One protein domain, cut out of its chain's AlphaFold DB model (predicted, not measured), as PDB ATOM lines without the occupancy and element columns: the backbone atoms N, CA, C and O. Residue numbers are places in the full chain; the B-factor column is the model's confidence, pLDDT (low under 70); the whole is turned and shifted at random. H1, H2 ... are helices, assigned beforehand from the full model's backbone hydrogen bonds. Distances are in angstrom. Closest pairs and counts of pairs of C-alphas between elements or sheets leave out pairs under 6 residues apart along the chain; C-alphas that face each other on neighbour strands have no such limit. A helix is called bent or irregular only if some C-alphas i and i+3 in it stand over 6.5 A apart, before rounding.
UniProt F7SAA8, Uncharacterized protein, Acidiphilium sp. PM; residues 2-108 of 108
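Overview. This is residues 2 to 108 of the 108 residues of an uncharacterized protein of Acidiphilium sp. PM (UniProt F7SAA8). A compact body of helices has one long helical arm sticking out: residues 2 to 14 of the long helix H1 stand free, while the rest of H1 runs into the body and packs beside H5, the helix at its core. H2 crosses H5, the short H3 packs on residues 87 to 94 of H5, and H4 sits off to one side, touching no helix. The printed part has 107 residues with five named helices, H1 to H5 in chain order, and no named strand; the class is all helix. The whole is compact, with a radius of gyration of the C-alphas of 15.0 A, yet elongated, spanning 53 by 33 by 22 A.

Along the chain. H1, residues 2 to 33, begins at C-alpha 2 at (-158.321, 136.461, -62.264) and is 46.5 A long from first to last C-alpha. H2 is residues 37 to 48, 16.2 A, with C-alpha 37 at (-187.324, 96.999, -58.247). H3, residues 55 to 62, is 10.7 A long, and H4, residues 70 to 80, is 15.3 A. H5, residues 87 to 107, is 31.2 A long and ends at C-alpha 107 at (-180.847, 89.737, -50.411). H5 has a kink of 25 degrees near residue 101 and is irregular: C-alphas 103 and 106 are 7.1 A apart.

Arrangement. H5 is the hub, touching H1, H2 and H3. H1 and H5 touch and run the same way at a shallow tilt of 35.0 degrees, only just short of steep; their closest C-alphas are those of Lys 24 and Gly 96, 4.0 A apart. H2 touches residues 94 to 102 of H5 at a steep tilt of 65 degrees, opposite ways, closest at the C-alphas of Ser 44 and Thr 98, 4.7 A. H3 touches residues 87 to 94 of H5 at a shallow tilt of 22 degrees, the same way, closest at the C-alphas of Ile 55 and Val 90, 6.0 A. With residues 39 to 43, H2 touches H3, closest at the C-alphas of Asp 39 and Ile 62, 5.1 A, at a steep tilt of 46 degrees. H1 and H4 are close but not clearly touching, with the C-alphas of Cys 26 and Asn 80 6.4 A apart. H3 and H4 are only just apart, at 8.1 A. Every O i to N i+4 pair is within hydrogen-bond range in H1, H2, H3 and H4; in H5, 13 of 17 are.

Size, cuts and confidence. The two C-alphas farthest apart, of Asp 2 and Leu 108, are 54.1 A apart. Without the free stretch the body spans 36 by 32 by 24 A. The printed part has no cut, and no link is long. The mean pLDDT of the printed part is 93.3, and no printed residue is under 70.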
ATOM      1  N   ASP A   2    -158.565 137.847 -62.710       71.69
ATOM      2  CA  ASP A   2    -158.321 136.461 -62.264       71.69
ATOM      3  C   ASP A   2    -158.979 136.086 -60.925       71.69
ATOM      4  O   ASP A   2    -159.589 135.027 -60.815       71.69
ATOM      5  N   ASN A   3    -158.994 136.996 -59.945       84.75
ATOM      6  CA  ASN A   3    -159.639 136.765 -58.642       84.75
ATOM      7  C   ASN A   3    -161.166 136.536 -58.756       84.75
ATOM      8  O   ASN A   3    -161.731 135.687 -58.072       84.75
ATOM      9  N   VAL A   4    -161.847 137.244 -59.668       89.69
ATOM     10  CA  VAL A   4    -163.300 137.083 -59.859       89.69
ATOM     11  C   VAL A   4    -163.615 135.724 -60.484       89.69
ATOM     12  O   VAL A   4    -164.556 135.062 -60.048       89.69
ATOM     13  N   ILE A   5    -162.813 135.293 -61.462       91.81
ATOM     14  CA  ILE A   5    -162.968 133.997 -62.133       91.81
ATOM     15  C   ILE A   5    -162.739 132.856 -61.138       91.81
ATOM     16  O   ILE A   5    -163.562 131.947 -61.050       91.81
ATOM     17  N   GLU A   6    -161.671 132.923 -60.342       93.44
ATOM     18  CA  GLU A   6    -161.361 131.896 -59.346       93.44
ATOM     19  C   GLU A   6    -162.443 131.797 -58.263       93.44
ATOM     20  O   GLU A   6    -162.917 130.700 -57.954       93.44
ATOM     21  N   ARG A   7    -162.924 132.940 -57.751       95.31
ATOM     22  CA  ARG A   7    -164.030 132.981 -56.785       95.31
ATOM     23  C   ARG A   7    -165.302 132.349 -57.348       95.31
ATOM     24  O   ARG A   7    -165.957 131.580 -56.647       95.31
ATOM     25  N   LEU A   8    -165.665 132.666 -58.593       94.19
ATOM     26  CA  LEU A   8    -166.850 132.092 -59.237       94.19
ATOM     27  C   LEU A   8    -166.685 130.594 -59.506       94.19
ATOM     28  O   LEU A   8    -167.640 129.845 -59.310       94.19
ATOM     29  N   ARG A   9    -165.481 130.134 -59.872       93.25
ATOM     30  CA  ARG A   9    -165.184 128.704 -60.034       93.25
ATOM     31  C   ARG A   9    -165.389 127.938 -58.728       93.25
ATOM     32  O   ARG A   9    -166.115 126.952 -58.722       93.25
ATOM     33  N   LEU A  10    -164.818 128.429 -57.625       93.88
ATOM     34  CA  LEU A  10    -164.986 127.825 -56.297       93.88
ATOM     35  C   LEU A  10    -166.445 127.864 -55.835       93.88
ATOM     36  O   LEU A  10    -166.932 126.914 -55.227       93.88
ATOM     37  N   SER A  11    -167.158 128.955 -56.129       92.88
ATOM     38  CA  SER A  11    -168.589 129.058 -55.834       92.88
ATOM     39  C   SER A  11    -169.401 128.014 -56.604       92.88
ATOM     40  O   SER A  11    -170.263 127.371 -56.014       92.88
ATOM     41  N   LYS A  12    -169.111 127.821 -57.897       90.88
ATOM     42  CA  LYS A  12    -169.762 126.811 -58.740       90.88
ATOM     43  C   LYS A  12    -169.465 125.395 -58.253       90.88
ATOM     44  O   LYS A  12    -170.370 124.578 -58.169       90.88
ATOM     45  N   GLU A  13    -168.215 125.111 -57.907       92.19
ATOM     46  CA  GLU A  13    -167.810 123.800 -57.394       92.19
ATOM     47  C   GLU A  13    -168.521 123.460 -56.078       92.19
ATOM     48  O   GLU A  13    -169.050 122.361 -55.927       92.19
ATOM     49  N   ARG A  14    -168.617 124.427 -55.155       92.12
ATOM     50  CA  ARG A  14    -169.383 124.262 -53.910       92.12
ATOM     51  C   ARG A  14    -170.863 124.026 -54.178       92.12
ATOM     52  O   ARG A  14    -171.430 123.119 -53.585       92.12
ATOM     53  N   PHE A  15    -171.463 124.812 -55.070       91.06
ATOM     54  CA  PHE A  15    -172.866 124.654 -55.447       91.06
ATOM     55  C   PHE A  15    -173.144 123.262 -56.031       91.06
ATOM     56  O   PHE A  15    -174.038 122.569 -55.560       91.06
ATOM     57  N   ASN A  16    -172.316 122.803 -56.973       90.81
ATOM     58  CA  ASN A  16    -172.450 121.469 -57.558       90.81
ATOM     59  C   ASN A  16    -172.258 120.358 -56.518       90.81
ATOM     60  O   ASN A  16    -173.000 119.385 -56.530       90.81
ATOM     61  N   SER A  17    -171.291 120.506 -55.607       91.81
ATOM     62  CA  SER A  17    -171.048 119.532 -54.537       91.81
ATOM     63  C   SER A  17    -172.247 119.407 -53.591       91.81
ATOM     64  O   SER A  17    -172.658 118.293 -53.267       91.81
ATOM     65  N   THR A  18    -172.855 120.539 -53.210       93.56
ATOM     66  CA  THR A  18    -174.106 120.553 -52.442       93.56
ATOM     67  C   THR A  18    -175.221 119.849 -53.208       93.56
ATOM     68  O   THR A  18    -175.791 118.901 -52.683       93.56
ATOM     69  N   ASN A  19    -175.457 120.212 -54.471       93.81
ATOM     70  CA  ASN A  19    -176.520 119.603 -55.273       93.81
ATOM     71  C   ASN A  19    -176.325 118.096 -55.460       93.81
ATOM     72  O   ASN A  19    -177.287 117.345 -55.364       93.81
ATOM     73  N   THR A  20    -175.096 117.629 -55.688       95.12
ATOM     74  CA  THR A  20    -174.806 116.191 -55.769       95.12
ATOM     75  C   THR A  20    -175.091 115.479 -54.458       95.12
ATOM     76  O   THR A  20    -175.623 114.372 -54.472       95.12
ATOM     77  N   LYS A  21    -174.758 116.089 -53.319       96.44
ATOM     78  CA  LYS A  21    -175.077 115.510 -52.016       96.44
ATOM     79  C   LYS A  21    -176.590 115.454 -51.784       96.44
ATOM     80  O   LYS A  21    -177.093 114.394 -51.430       96.44
ATOM     81  N   ASP A  22    -177.292 116.555 -52.028       95.50
ATOM     82  CA  ASP A  22    -178.743 116.639 -51.846       95.50
ATOM     83  C   ASP A  22    -179.462 115.648 -52.773       95.50
ATOM     84  O   ASP A  22    -180.359 114.926 -52.343       95.50
ATOM     85  N   GLY A  23    -178.977 115.524 -54.012       96.75
ATOM     86  CA  GLY A  23    -179.399 114.500 -54.957       96.75
ATOM     87  C   GLY A  23    -179.231 113.098 -54.381       96.75
ATOM     88  O   GLY A  23    -180.193 112.339 -54.363       96.75
ATOM     89  N   LYS A  24    -178.051 112.753 -53.845       97.81
ATOM     90  CA  LYS A  24    -177.797 111.429 -53.236       97.81
ATOM     91  C   LYS A  24    -178.758 111.102 -52.111       97.81
ATOM     92  O   LYS A  24    -179.289 109.992 -52.066       97.81
ATOM     93  N   ASP A  25    -178.964 112.048 -51.204       96.88
ATOM     94  CA  ASP A  25    -179.853 111.851 -50.065       96.88
ATOM     95  C   ASP A  25    -181.303 111.662 -50.544       96.88
ATOM     96  O   ASP A  25    -181.995 110.749 -50.082       96.88
ATOM     97  N   CYS A  26    -181.724 112.446 -51.541       96.50
ATOM     98  CA  CYS A  26    -183.034 112.340 -52.173       96.50
ATOM     99  C   CYS A  26    -183.239 111.001 -52.899       96.50
ATOM    100  O   CYS A  26    -184.172 110.267 -52.575       96.50
ATOM    101  N   GLY A  27    -182.333 110.619 -53.802       97.25
ATOM    102  CA  GLY A  27    -182.421 109.361 -54.549       97.25
ATOM    103  C   GLY A  27    -182.406 108.138 -53.641       97.25
ATOM    104  O   GLY A  27    -183.161 107.190 -53.850       97.25
ATOM    105  N   ALA A  28    -181.630 108.181 -52.556       97.50
ATOM    106  CA  ALA A  28    -181.657 107.137 -51.543       97.50
ATOM    107  C   ALA A  28    -182.984 107.103 -50.759       97.50
ATOM    108  O   ALA A  28    -183.402 106.037 -50.306       97.50
ATOM    109  N   SER A  29    -183.630 108.247 -50.529       96.38
ATOM    110  CA  SER A  29    -184.955 108.312 -49.899       96.38
ATOM    111  C   SER A  29    -186.026 107.734 -50.824       96.38
ATOM    112  O   SER A  29    -186.745 106.814 -50.427       96.38
ATOM    113  N   TRP A  30    -186.062 108.193 -52.076       96.44
ATOM    114  CA  TRP A  30    -186.964 107.696 -53.112       96.44
ATOM    115  C   TRP A  30    -186.826 106.179 -53.308       96.44
ATOM    116  O   TRP A  30    -187.827 105.464 -53.274       96.44
ATOM    117  N   ALA A  31    -185.592 105.665 -53.371       96.50
ATOM    118  CA  ALA A  31    -185.317 104.234 -53.507       96.50
ATOM    119  C   ALA A  31    -185.870 103.372 -52.360       96.50
ATOM    120  O   ALA A  31    -186.169 102.199 -52.555       96.50
ATOM    121  N   ARG A  32    -185.989 103.928 -51.147       95.00
ATOM    122  CA  ARG A  32    -186.510 103.200 -49.977       95.00
ATOM    123  C   ARG A  32    -188.026 103.281 -49.839       95.00
ATOM    124  O   ARG A  32    -188.598 102.417 -49.181       95.00
ATOM    125  N   GLY A  33    -188.639 104.349 -50.344       93.12
ATOM    126  CA  GLY A  33    -190.045 104.663 -50.087       93.12
ATOM    127  C   GLY A  33    -190.976 104.423 -51.270       93.12
ATOM    128  O   GLY A  33    -192.107 103.994 -51.062       93.12
ATOM    129  N   THR A  34    -190.502 104.696 -52.486       92.62
ATOM    130  CA  THR A  34    -191.373 104.856 -53.660       92.62
ATOM    131  C   THR A  34    -190.942 103.988 -54.836       92.62
ATOM    132  O   THR A  34    -191.803 103.474 -55.543       92.62
ATOM    133  N   ALA A  35    -189.634 103.824 -55.051       93.69
ATOM    134  CA  ALA A  35    -189.112 103.129 -56.224       93.69
ATOM    135  C   ALA A  35    -189.526 101.656 -56.277       93.69
ATOM    136  O   ALA A  35    -189.538 100.956 -55.258       93.69
ATOM    137  N   GLN A  36    -189.790 101.165 -57.486       94.44
ATOM    138  CA  GLN A  36    -189.952  99.742 -57.743       94.44
ATOM    139  C   GLN A  36    -188.604  99.095 -58.077       94.44
ATOM    140  O   GLN A  36    -187.635  99.761 -58.449       94.44
ATOM    141  N   TYR A  37    -188.539  97.766 -57.956       94.38
ATOM    142  CA  TYR A  37    -187.324  96.999 -58.247       94.38
ATOM    143  C   TYR A  37    -186.787  97.277 -59.659       94.38
ATOM    144  O   TYR A  37    -185.591  97.494 -59.828       94.38
ATOM    145  N   GLU A  38    -187.669  97.305 -60.660       94.94
ATOM    146  CA  GLU A  38    -187.285  97.510 -62.060       94.94
ATOM    147  C   GLU A  38    -186.718  98.912 -62.315       94.94
ATOM    148  O   GLU A  38    -185.835  99.061 -63.158       94.94
ATOM    149  N   ASP A  39    -187.182  99.931 -61.587       95.69
ATOM    150  CA  ASP A  39    -186.636 101.291 -61.675       95.69
ATOM    151  C   ASP A  39    -185.203 101.315 -61.137       95.69
ATOM    152  O   ASP A  39    -184.287 101.841 -61.769       95.69
ATOM    153  N   LEU A  40    -184.998 100.693 -59.972       96.75
ATOM    154  CA  LEU A  40    -183.696 100.633 -59.315       96.75
ATOM    155  C   LEU A  40    -182.684  99.816 -60.112       96.75
ATOM    156  O   LEU A  40    -181.528 100.224 -60.192       96.75
ATOM    157  N   LEU A  41    -183.114  98.711 -60.724       96.75
ATOM    158  CA  LEU A  41    -182.266  97.908 -61.596       96.75
ATOM    159  C   LEU A  41    -181.782  98.734 -62.795       96.75
ATOM    160  O   LEU A  41    -180.580  98.836 -63.014       96.75
ATOM    161  N   ARG A  42    -182.698  99.398 -63.513       97.62
ATOM    162  CA  ARG A  42    -182.361 100.228 -64.684       97.62
ATOM    163  C   ARG A  42    -181.418 101.376 -64.334       97.62
ATOM    164  O   ARG A  42    -180.463 101.632 -65.065       97.62
ATOM    165  N   ILE A  43    -181.674 102.065 -63.222       97.50
ATOM    166  CA  ILE A  43    -180.808 103.152 -62.750       97.50
ATOM    167  C   ILE A  43    -179.432 102.612 -62.348       97.50
ATOM    168  O   ILE A  43    -178.423 103.196 -62.735       97.50
ATOM    169  N   SER A  44    -179.391 101.509 -61.599       97.31
ATOM    170  CA  SER A  44    -178.145 100.889 -61.144       97.31
ATOM    171  C   SER A  44    -177.278 100.447 -62.319       97.31
ATOM    172  O   SER A  44    -176.111 100.825 -62.390       97.31
ATOM    173  N   ASP A  45    -177.862  99.742 -63.291       97.38
ATOM    174  CA  ASP A  45    -177.162  99.309 -64.501       97.38
ATOM    175  C   ASP A  45    -176.582 100.514 -65.258       97.38
ATOM    176  O   ASP A  45    -175.391 100.537 -65.567       97.38
ATOM    177  N   ALA A  46    -177.376 101.572 -65.460       97.12
ATOM    178  CA  ALA A  46    -176.917 102.796 -66.114       97.12
ATOM    179  C   ALA A  46    -175.745 103.473 -65.377       97.12
ATOM    180  O   ALA A  46    -174.792 103.940 -66.008       97.12
ATOM    181  N   VAL A  47    -175.798 103.524 -64.042       96.69
ATOM    182  CA  VAL A  47    -174.726 104.090 -63.212       96.69
ATOM    183  C   VAL A  47    -173.460 103.236 -63.289       96.69
ATOM    184  O   VAL A  47    -172.371 103.783 -63.471       96.69
ATOM    185  N   HIS A  48    -173.581 101.911 -63.178       96.56
ATOM    186  CA  HIS A  48    -172.442 100.986 -63.221       96.56
ATOM    187  C   HIS A  48    -171.785 100.925 -64.605       96.56
ATOM    188  O   HIS A  48    -170.563 100.798 -64.697       96.56
ATOM    189  N   GLU A  49    -172.559 101.097 -65.679       96.88
ATOM    190  CA  GLU A  49    -172.048 101.266 -67.047       96.88
ATOM    191  C   GLU A  49    -171.351 102.619 -67.271       96.88
ATOM    192  O   GLU A  49    -170.686 102.825 -68.290       96.88
ATOM    193  N   GLY A  50    -171.454 103.541 -66.309       93.81
ATOM    194  CA  GLY A  50    -170.832 104.857 -66.376       93.81
ATOM    195  C   GLY A  50    -171.533 105.806 -67.345       93.81
ATOM    196  O   GLY A  50    -170.882 106.712 -67.873       93.81
ATOM    197  N   LEU A  51    -172.834 105.608 -67.592       94.06
ATOM    198  CA  LEU A  51    -173.623 106.537 -68.394       94.06
ATOM    199  C   LEU A  51    -173.664 107.916 -67.727       94.06
ATOM    200  O   LEU A  51    -173.716 108.050 -66.503       94.06
ATOM    201  N   ASP A  52    -173.643 108.959 -68.555       93.12
ATOM    202  CA  ASP A  52    -173.861 110.318 -68.075       93.12
ATOM    203  C   ASP A  52    -175.363 110.538 -67.893       93.12
ATOM    204  O   ASP A  52    -176.121 110.576 -68.864       93.12
ATOM    205  N   ILE A  53    -175.801 110.601 -66.636       95.00
ATOM    206  CA  ILE A  53    -177.219 110.671 -66.287       95.00
ATOM    207  C   ILE A  53    -177.617 112.136 -66.131       95.00
ATOM    208  O   ILE A  53    -177.386 112.757 -65.091       95.00
ATOM    209  N   ASP A  54    -178.240 112.665 -67.180       95.25
ATOM    210  CA  ASP A  54    -178.977 113.925 -67.155       95.25
ATOM    211  C   ASP A  54    -180.455 113.705 -66.779       95.25
ATOM    212  O   ASP A  54    -180.918 112.575 -66.586       95.25
ATOM    213  N   ILE A  55    -181.215 114.801 -66.666       94.12
ATOM    214  CA  ILE A  55    -182.633 114.748 -66.286       94.12
ATOM    215  C   ILE A  55    -183.457 113.865 -67.227       94.12
ATOM    216  O   ILE A  55    -184.226 113.026 -66.766       94.12
ATOM    217  N   GLY A  56    -183.262 113.995 -68.541       94.75
ATOM    218  CA  GLY A  56    -184.040 113.253 -69.528       94.75
ATOM    219  C   GLY A  56    -183.678 111.770 -69.572       94.75
ATOM    220  O   GLY A  56    -184.525 110.937 -69.892       94.75
ATOM    221  N   THR A  57    -182.431 111.427 -69.266       96.12
ATOM    222  CA  THR A  57    -181.971 110.044 -69.142       96.12
ATOM    223  C   THR A  57    -182.558 109.410 -67.892       96.12
ATOM    224  O   THR A  57    -183.136 108.333 -67.988       96.12
ATOM    225  N   LEU A  58    -182.506 110.095 -66.745       96.25
ATOM    226  CA  LEU A  58    -183.110 109.589 -65.512       96.25
ATOM    227  C   LEU A  58    -184.625 109.390 -65.653       96.25
ATOM    228  O   LEU A  58    -185.139 108.359 -65.232       96.25
ATOM    229  N   GLN A  59    -185.329 110.325 -66.296       95.81
ATOM    230  CA  GLN A  59    -186.765 110.195 -66.558       95.81
ATOM    231  C   GLN A  59    -187.085 108.938 -67.369       95.81
ATOM    232  O   GLN A  59    -187.924 108.150 -66.953       95.81
ATOM    233  N   ARG A  60    -186.340 108.683 -68.452       96.00
ATOM    234  CA  ARG A  60    -186.479 107.463 -69.267       96.00
ATOM    235  C   ARG A  60    -186.113 106.179 -68.514       96.00
ATOM    236  O   ARG A  60    -186.621 105.108 -68.836       96.00
ATOM    237  N   LEU A  61    -185.209 106.265 -67.538       96.62
ATOM    238  CA  LEU A  61    -184.835 105.131 -66.690       96.62
ATOM    239  C   LEU A  61    -185.880 104.822 -65.622       96.62
ATOM    240  O   LEU A  61    -185.963 103.669 -65.219       96.62
ATOM    241  N   ILE A  62    -186.658 105.806 -65.176       95.62
ATOM    242  CA  ILE A  62    -187.765 105.614 -64.232       95.62
ATOM    243  C   ILE A  62    -189.012 105.176 -65.006       95.62
ATOM    244  O   ILE A  62    -189.531 104.087 -64.776       95.62
ATOM    245  N   ASP A  63    -189.405 105.941 -66.017       96.44
ATOM    246  CA  ASP A  63    -190.585 105.703 -66.842       96.44
ATOM    247  C   ASP A  63    -190.179 105.473 -68.311       96.44
ATOM    248  O   ASP A  63    -189.993 106.415 -69.085       96.44
ATOM    249  N   PRO A  64    -189.993 104.210 -68.722       94.94
ATOM    250  CA  PRO A  64    -189.509 103.879 -70.053       94.94
ATOM    251  C   PRO A  64    -190.647 103.842 -71.081       94.94
ATOM    252  O   PRO A  64    -190.377 103.774 -72.279       94.94
ATOM    253  N   GLN A  65    -191.901 103.807 -70.616       95.00
ATOM    254  CA  GLN A  65    -193.101 103.746 -71.447       95.00
ATOM    255  C   GLN A  65    -193.718 105.132 -71.673       95.00
ATOM    256  O   GLN A  65    -194.668 105.225 -72.448       95.00
ATOM    257  N   ASP A  66    -193.143 106.182 -71.071       92.19
ATOM    258  CA  ASP A  66    -193.603 107.571 -71.196       92.19
ATOM    259  C   ASP A  66    -195.070 107.714 -70.738       92.19
ATOM    260  O   ASP A  66    -195.903 108.336 -71.399       92.19
ATOM    261  N   GLU A  67    -195.402 107.055 -69.621       94.56
ATOM    262  CA  GLU A  67    -196.713 107.130 -68.971       94.56
ATOM    263  C   GLU A  67    -196.900 108.437 -68.186       94.56
ATOM    264  O   GLU A  67    -198.020 108.944 -68.104       94.56
ATOM    265  N   MET A  68    -195.822 108.982 -67.616       94.19
ATOM    266  CA  MET A  68    -195.803 110.243 -66.880       94.19
ATOM    267  C   MET A  68    -195.751 111.424 -67.841       94.19
ATOM    268  O   MET A  68    -194.799 111.595 -68.607       94.19
ATOM    269  N   ASP A  69    -196.736 112.313 -67.738       94.94
ATOM    270  CA  ASP A  69    -196.734 113.533 -68.529       94.94
ATOM    271  C   ASP A  69    -195.817 114.619 -67.928       94.94
ATOM    272  O   ASP A  69    -195.176 114.476 -66.881       94.94
ATOM    273  N   SER A  70    -195.737 115.771 -68.599       91.38
ATOM    274  CA  SER A  70    -194.917 116.893 -68.126       91.38
ATOM    275  C   SER A  70    -195.320 117.434 -66.744       91.38
ATOM    276  O   SER A  70    -194.467 117.959 -66.027       91.38
ATOM    277  N   ASN A  71    -196.600 117.350 -66.371       93.94
ATOM    278  CA  ASN A  71    -197.089 117.784 -65.064       93.94
ATOM    279  C   ASN A  71    -196.738 116.763 -63.987       93.94
ATOM    280  O   ASN A  71    -196.346 117.174 -62.897       93.94
ATOM    281  N   ASP A  72    -196.823 115.470 -64.298       95.19
ATOM    282  CA  ASP A  72    -196.405 114.400 -63.390       95.19
ATOM    283  C   ASP A  72    -194.913 114.523 -63.072       95.19
ATOM    284  O   ASP A  72    -194.511 114.516 -61.907       95.19
ATOM    285  N   TRP A  73    -194.083 114.758 -64.092       93.81
ATOM    286  CA  TRP A  73    -192.655 115.007 -63.899       93.81
ATOM    287  C   TRP A  73    -192.362 116.263 -63.098       93.81
ATOM    288  O   TRP A  73    -191.460 116.280 -62.260       93.81
ATOM    289  N   LYS A  74    -193.122 117.328 -63.344       91.81
ATOM    290  CA  LYS A  74    -192.997 118.556 -62.571       91.81
ATOM    291  C   LYS A  74    -193.341 118.313 -61.101       91.81
ATOM    292  O   LYS A  74    -192.577 118.736 -60.243       91.81
ATOM    293  N   ALA A  75    -194.436 117.609 -60.817       93.12
ATOM    294  CA  ALA A  75    -194.842 117.264 -59.458       93.12
ATOM    295  C   ALA A  75    -193.796 116.379 -58.766       93.12
ATOM    296  O   ALA A  75    -193.416 116.654 -57.628       93.12
ATOM    297  N   PHE A  76    -193.262 115.383 -59.480       93.38
ATOM    298  CA  PHE A  76    -192.177 114.536 -58.995       93.38
ATOM    299  C   PHE A  76    -190.967 115.371 -58.562       93.38
ATOM    300  O   PHE A  76    -190.460 115.207 -57.451       93.38
ATOM    301  N   TRP A  77    -190.513 116.300 -59.404       92.69
ATOM    302  CA  TRP A  77    -189.370 117.146 -59.071       92.69
ATOM    303  C   TRP A  77    -189.680 118.166 -57.978       92.69
ATOM    304  O   TRP A  77    -188.843 118.360 -57.102       92.69
ATOM    305  N   GLU A  78    -190.872 118.761 -57.956       91.31
ATOM    306  CA  GLU A  78    -191.293 119.665 -56.878       91.31
ATOM    307  C   GLU A  78    -191.288 118.969 -55.508       91.31
ATOM    308  O   GLU A  78    -190.854 119.573 -54.526       91.31
ATOM    309  N   GLU A  79    -191.702 117.701 -55.444       88.69
ATOM    310  CA  GLU A  79    -191.687 116.901 -54.214       88.69
ATOM    311  C   GLU A  79    -190.266 116.516 -53.775       88.69
ATOM    312  O   GLU A  79    -189.956 116.522 -52.583       88.69
ATOM    313  N   ASN A  80    -189.388 116.193 -54.730       84.88
ATOM    314  CA  ASN A  80    -188.088 115.577 -54.444       84.88
ATOM    315  C   ASN A  80    -186.907 116.566 -54.419       84.88
ATOM    316  O   ASN A  80    -185.938 116.357 -53.690       84.88
ATOM    317  N   ALA A  81    -186.954 117.628 -55.218       82.62
ATOM    318  CA  ALA A  81    -185.814 118.504 -55.504       82.62
ATOM    319  C   ALA A  81    -186.167 120.004 -55.518       82.62
ATOM    320  O   ALA A  81    -185.286 120.853 -55.376       82.62
ATOM    321  N   GLY A  82    -187.449 120.342 -55.675       82.81
ATOM    322  CA  GLY A  82    -187.934 121.703 -55.878       82.81
ATOM    323  C   GLY A  82    -187.973 122.116 -57.355       82.81
ATOM    324  O   GLY A  82    -187.977 121.290 -58.261       82.81
ATOM    325  N   ASN A  83    -188.027 123.429 -57.600       77.69
ATOM    326  CA  ASN A  83    -188.308 123.995 -58.928       77.69
ATOM    327  C   ASN A  83    -187.122 124.008 -59.908       77.69
ATOM    328  O   ASN A  83    -187.329 124.297 -61.084       77.69
ATOM    329  N   ASP A  84    -185.892 123.780 -59.441       79.69
ATOM    330  CA  ASP A  84    -184.685 123.893 -60.267       79.69
ATOM    331  C   ASP A  84    -183.761 122.698 -60.022       79.69
ATOM    332  O   ASP A  84    -183.022 122.636 -59.034       79.69
ATOM    333  N   VAL A  85    -183.852 121.711 -60.913       89.44
ATOM    334  CA  VAL A  85    -183.113 120.452 -60.815       89.44
ATOM    335  C   VAL A  85    -181.886 120.529 -61.711       89.44
ATOM    336  O   VAL A  85    -181.977 120.476 -62.933       89.44
ATOM    337  N   SER A  86    -180.715 120.647 -61.092       92.31
ATOM    338  CA  SER A  86    -179.440 120.650 -61.819       92.31
ATOM    339  C   SER A  86    -178.974 119.238 -62.192       92.31
ATOM    340  O   SER A  86    -179.222 118.295 -61.443       92.31
ATOM    341  N   ASP A  87    -178.159 119.104 -63.240       93.06
ATOM    342  CA  ASP A  87    -177.522 117.825 -63.609       93.06
ATOM    343  C   ASP A  87    -176.721 117.209 -62.451       93.06
ATOM    344  O   ASP A  87    -176.739 115.999 -62.229       93.06
ATOM    345  N   ALA A  88    -176.055 118.047 -61.646       94.50
ATOM    346  CA  ALA A  88    -175.317 117.598 -60.466       94.50
ATOM    347  C   ALA A  88    -176.234 116.918 -59.437       94.50
ATOM    348  O   ALA A  88    -175.811 115.953 -58.797       94.50
ATOM    349  N   PHE A  89    -177.471 117.407 -59.302       96.44
ATOM    350  CA  PHE A  89    -178.496 116.807 -58.454       96.44
ATOM    351  C   PHE A  89    -178.989 115.487 -59.045       96.44
ATOM    352  O   PHE A  89    -178.988 114.487 -58.336       96.44
ATOM    353  N   VAL A  90    -179.344 115.457 -60.334       96.81
ATOM    354  CA  VAL A  90    -179.821 114.242 -61.027       96.81
ATOM    355  C   VAL A  90    -178.797 113.115 -60.930       96.81
ATOM    356  O   VAL A  90    -179.131 111.994 -60.544       96.81
ATOM    357  N   LYS A  91    -177.523 113.422 -61.181       96.31
ATOM    358  CA  LYS A  91    -176.440 112.455 -61.018       96.31
ATOM    359  C   LYS A  91    -176.332 111.958 -59.579       96.31
ATOM    360  O   LYS A  91    -176.230 110.758 -59.340       96.31
ATOM    361  N   GLY A  92    -176.398 112.877 -58.613       97.19
ATOM    362  CA  GLY A  92    -176.448 112.528 -57.198       97.19
ATOM    363  C   GLY A  92    -177.609 111.584 -56.883       97.19
ATOM    364  O   GLY A  92    -177.403 110.569 -56.229       97.19
ATOM    365  N   PHE A  93    -178.802 111.877 -57.397       98.00
ATOM    366  CA  PHE A  93    -180.007 111.070 -57.227       98.00
ATOM    367  C   PHE A  93    -179.809 109.641 -57.723       98.00
ATOM    368  O   PHE A  93    -180.023 108.697 -56.961       98.00
ATOM    369  N   ALA A  94    -179.327 109.473 -58.954       98.00
ATOM    370  CA  ALA A  94    -179.062 108.154 -59.516       98.00
ATOM    371  C   ALA A  94    -178.021 107.372 -58.691       98.00
ATOM    372  O   ALA A  94    -178.240 106.207 -58.359       98.00
ATOM    373  N   GLU A  95    -176.929 108.025 -58.273       97.81
ATOM    374  CA  GLU A  95    -175.911 107.415 -57.404       97.81
ATOM    375  C   GLU A  95    -176.484 107.017 -56.029       97.81
ATOM    376  O   GLU A  95    -176.150 105.961 -55.488       97.81
ATOM    377  N   GLY A  96    -177.359 107.844 -55.453       97.62
ATOM    378  CA  GLY A  96    -178.018 107.581 -54.173       97.62
ATOM    379  C   GLY A  96    -178.980 106.397 -54.231       97.62
ATOM    380  O   GLY A  96    -178.953 105.541 -53.343       97.62
ATOM    381  N   ALA A  97    -179.792 106.327 -55.287       97.81
ATOM    382  CA  ALA A  97    -180.707 105.217 -55.532       97.81
ATOM    383  C   ALA A  97    -179.943 103.901 -55.754       97.81
ATOM    384  O   ALA A  97    -180.223 102.902 -55.088       97.81
ATOM    385  N   THR A  98    -178.904 103.937 -56.594       98.00
ATOM    386  CA  THR A  98    -178.003 102.802 -56.859       98.00
ATOM    387  C   THR A  98    -177.365 102.282 -55.571       98.00
ATOM    388  O   THR A  98    -177.438 101.097 -55.266       98.00
ATOM    389  N   ALA A  99    -176.844 103.175 -54.724       97.50
ATOM    390  CA  ALA A  99    -176.223 102.788 -53.457       97.50
ATOM    391  C   ALA A  99    -177.195 102.140 -52.453       97.50
ATOM    392  O   ALA A  99    -176.756 101.460 -51.518       97.50
ATOM    393  N   VAL A 100    -178.504 102.391 -52.573       96.81
ATOM    394  CA  VAL A 100    -179.526 101.660 -51.811       96.81
ATOM    395  C   VAL A 100    -179.738 100.284 -52.421       96.81
ATOM    396  O   VAL A 100    -179.708  99.304 -51.676       96.81
ATOM    397  N   PHE A 101    -179.900 100.214 -53.742       96.69
ATOM    398  CA  PHE A 101    -180.124  98.969 -54.466       96.69
ATOM    399  C   PHE A 101    -178.983  97.968 -54.267       96.69
ATOM    400  O   PHE A 101    -179.236  96.857 -53.811       96.69
ATOM    401  N   ASP A 102    -177.727  98.385 -54.438       95.31
ATOM    402  CA  ASP A 102    -176.540  97.535 -54.253       95.31
ATOM    403  C   ASP A 102    -176.477  96.879 -52.857       95.31
ATOM    404  O   ASP A 102    -175.929  95.796 -52.681       95.31
ATOM    405  N   LYS A 103    -177.051  97.512 -51.823       93.62
ATOM    406  CA  LYS A 103    -177.052  96.971 -50.448       93.62
ATOM    407  C   LYS A 103    -178.110  95.900 -50.205       93.62
ATOM    408  O   LYS A 103    -178.034  95.190 -49.190       93.62
ATOM    409  N   VAL A 104    -179.135  95.858 -51.050       90.94
ATOM    410  CA  VAL A 104    -180.307  94.993 -50.880       90.94
ATOM    411  C   VAL A 104    -180.462  93.981 -52.008       90.94
ATOM    412  O   VAL A 104    -181.074  92.951 -51.758       90.94
ATOM    413  N   ALA A 105    -179.878  94.220 -53.185       83.12
ATOM    414  CA  ALA A 105    -180.001  93.365 -54.364       83.12
ATOM    415  C   ALA A 105    -179.582  91.914 -54.081       83.12
ATOM    416  O   ALA A 105    -180.326  91.000 -54.409       83.12
ATOM    417  N   ASP A 106    -178.480  91.701 -53.355       77.88
ATOM    418  CA  ASP A 106    -177.997  90.359 -52.977       77.88
ATOM    419  C   ASP A 106    -178.901  89.616 -51.967       77.88
ATOM    420  O   ASP A 106    -178.612  88.480 -51.581       77.88
ATOM    421  N   LYS A 107    -179.952  90.266 -51.455       81.75
ATOM    422  CA  LYS A 107    -180.847  89.737 -50.411       81.75
ATOM    423  C   LYS A 107    -182.285  89.528 -50.891       81.75
ATOM    424  O   LYS A 107    -183.109  89.107 -50.075       81.75
ATOM    425  N   LEU A 108    -182.580  89.877 -52.140       74.19
ATOM    426  CA  LEU A 108    -183.878  89.696 -52.796       74.19
ATOM    427  C   LEU A 108    -183.880  88.384 -53.588       74.19
ATOM    428  O   LEU A 108    -184.932  87.711 -53.558       74.19
TER     429      LEU A 108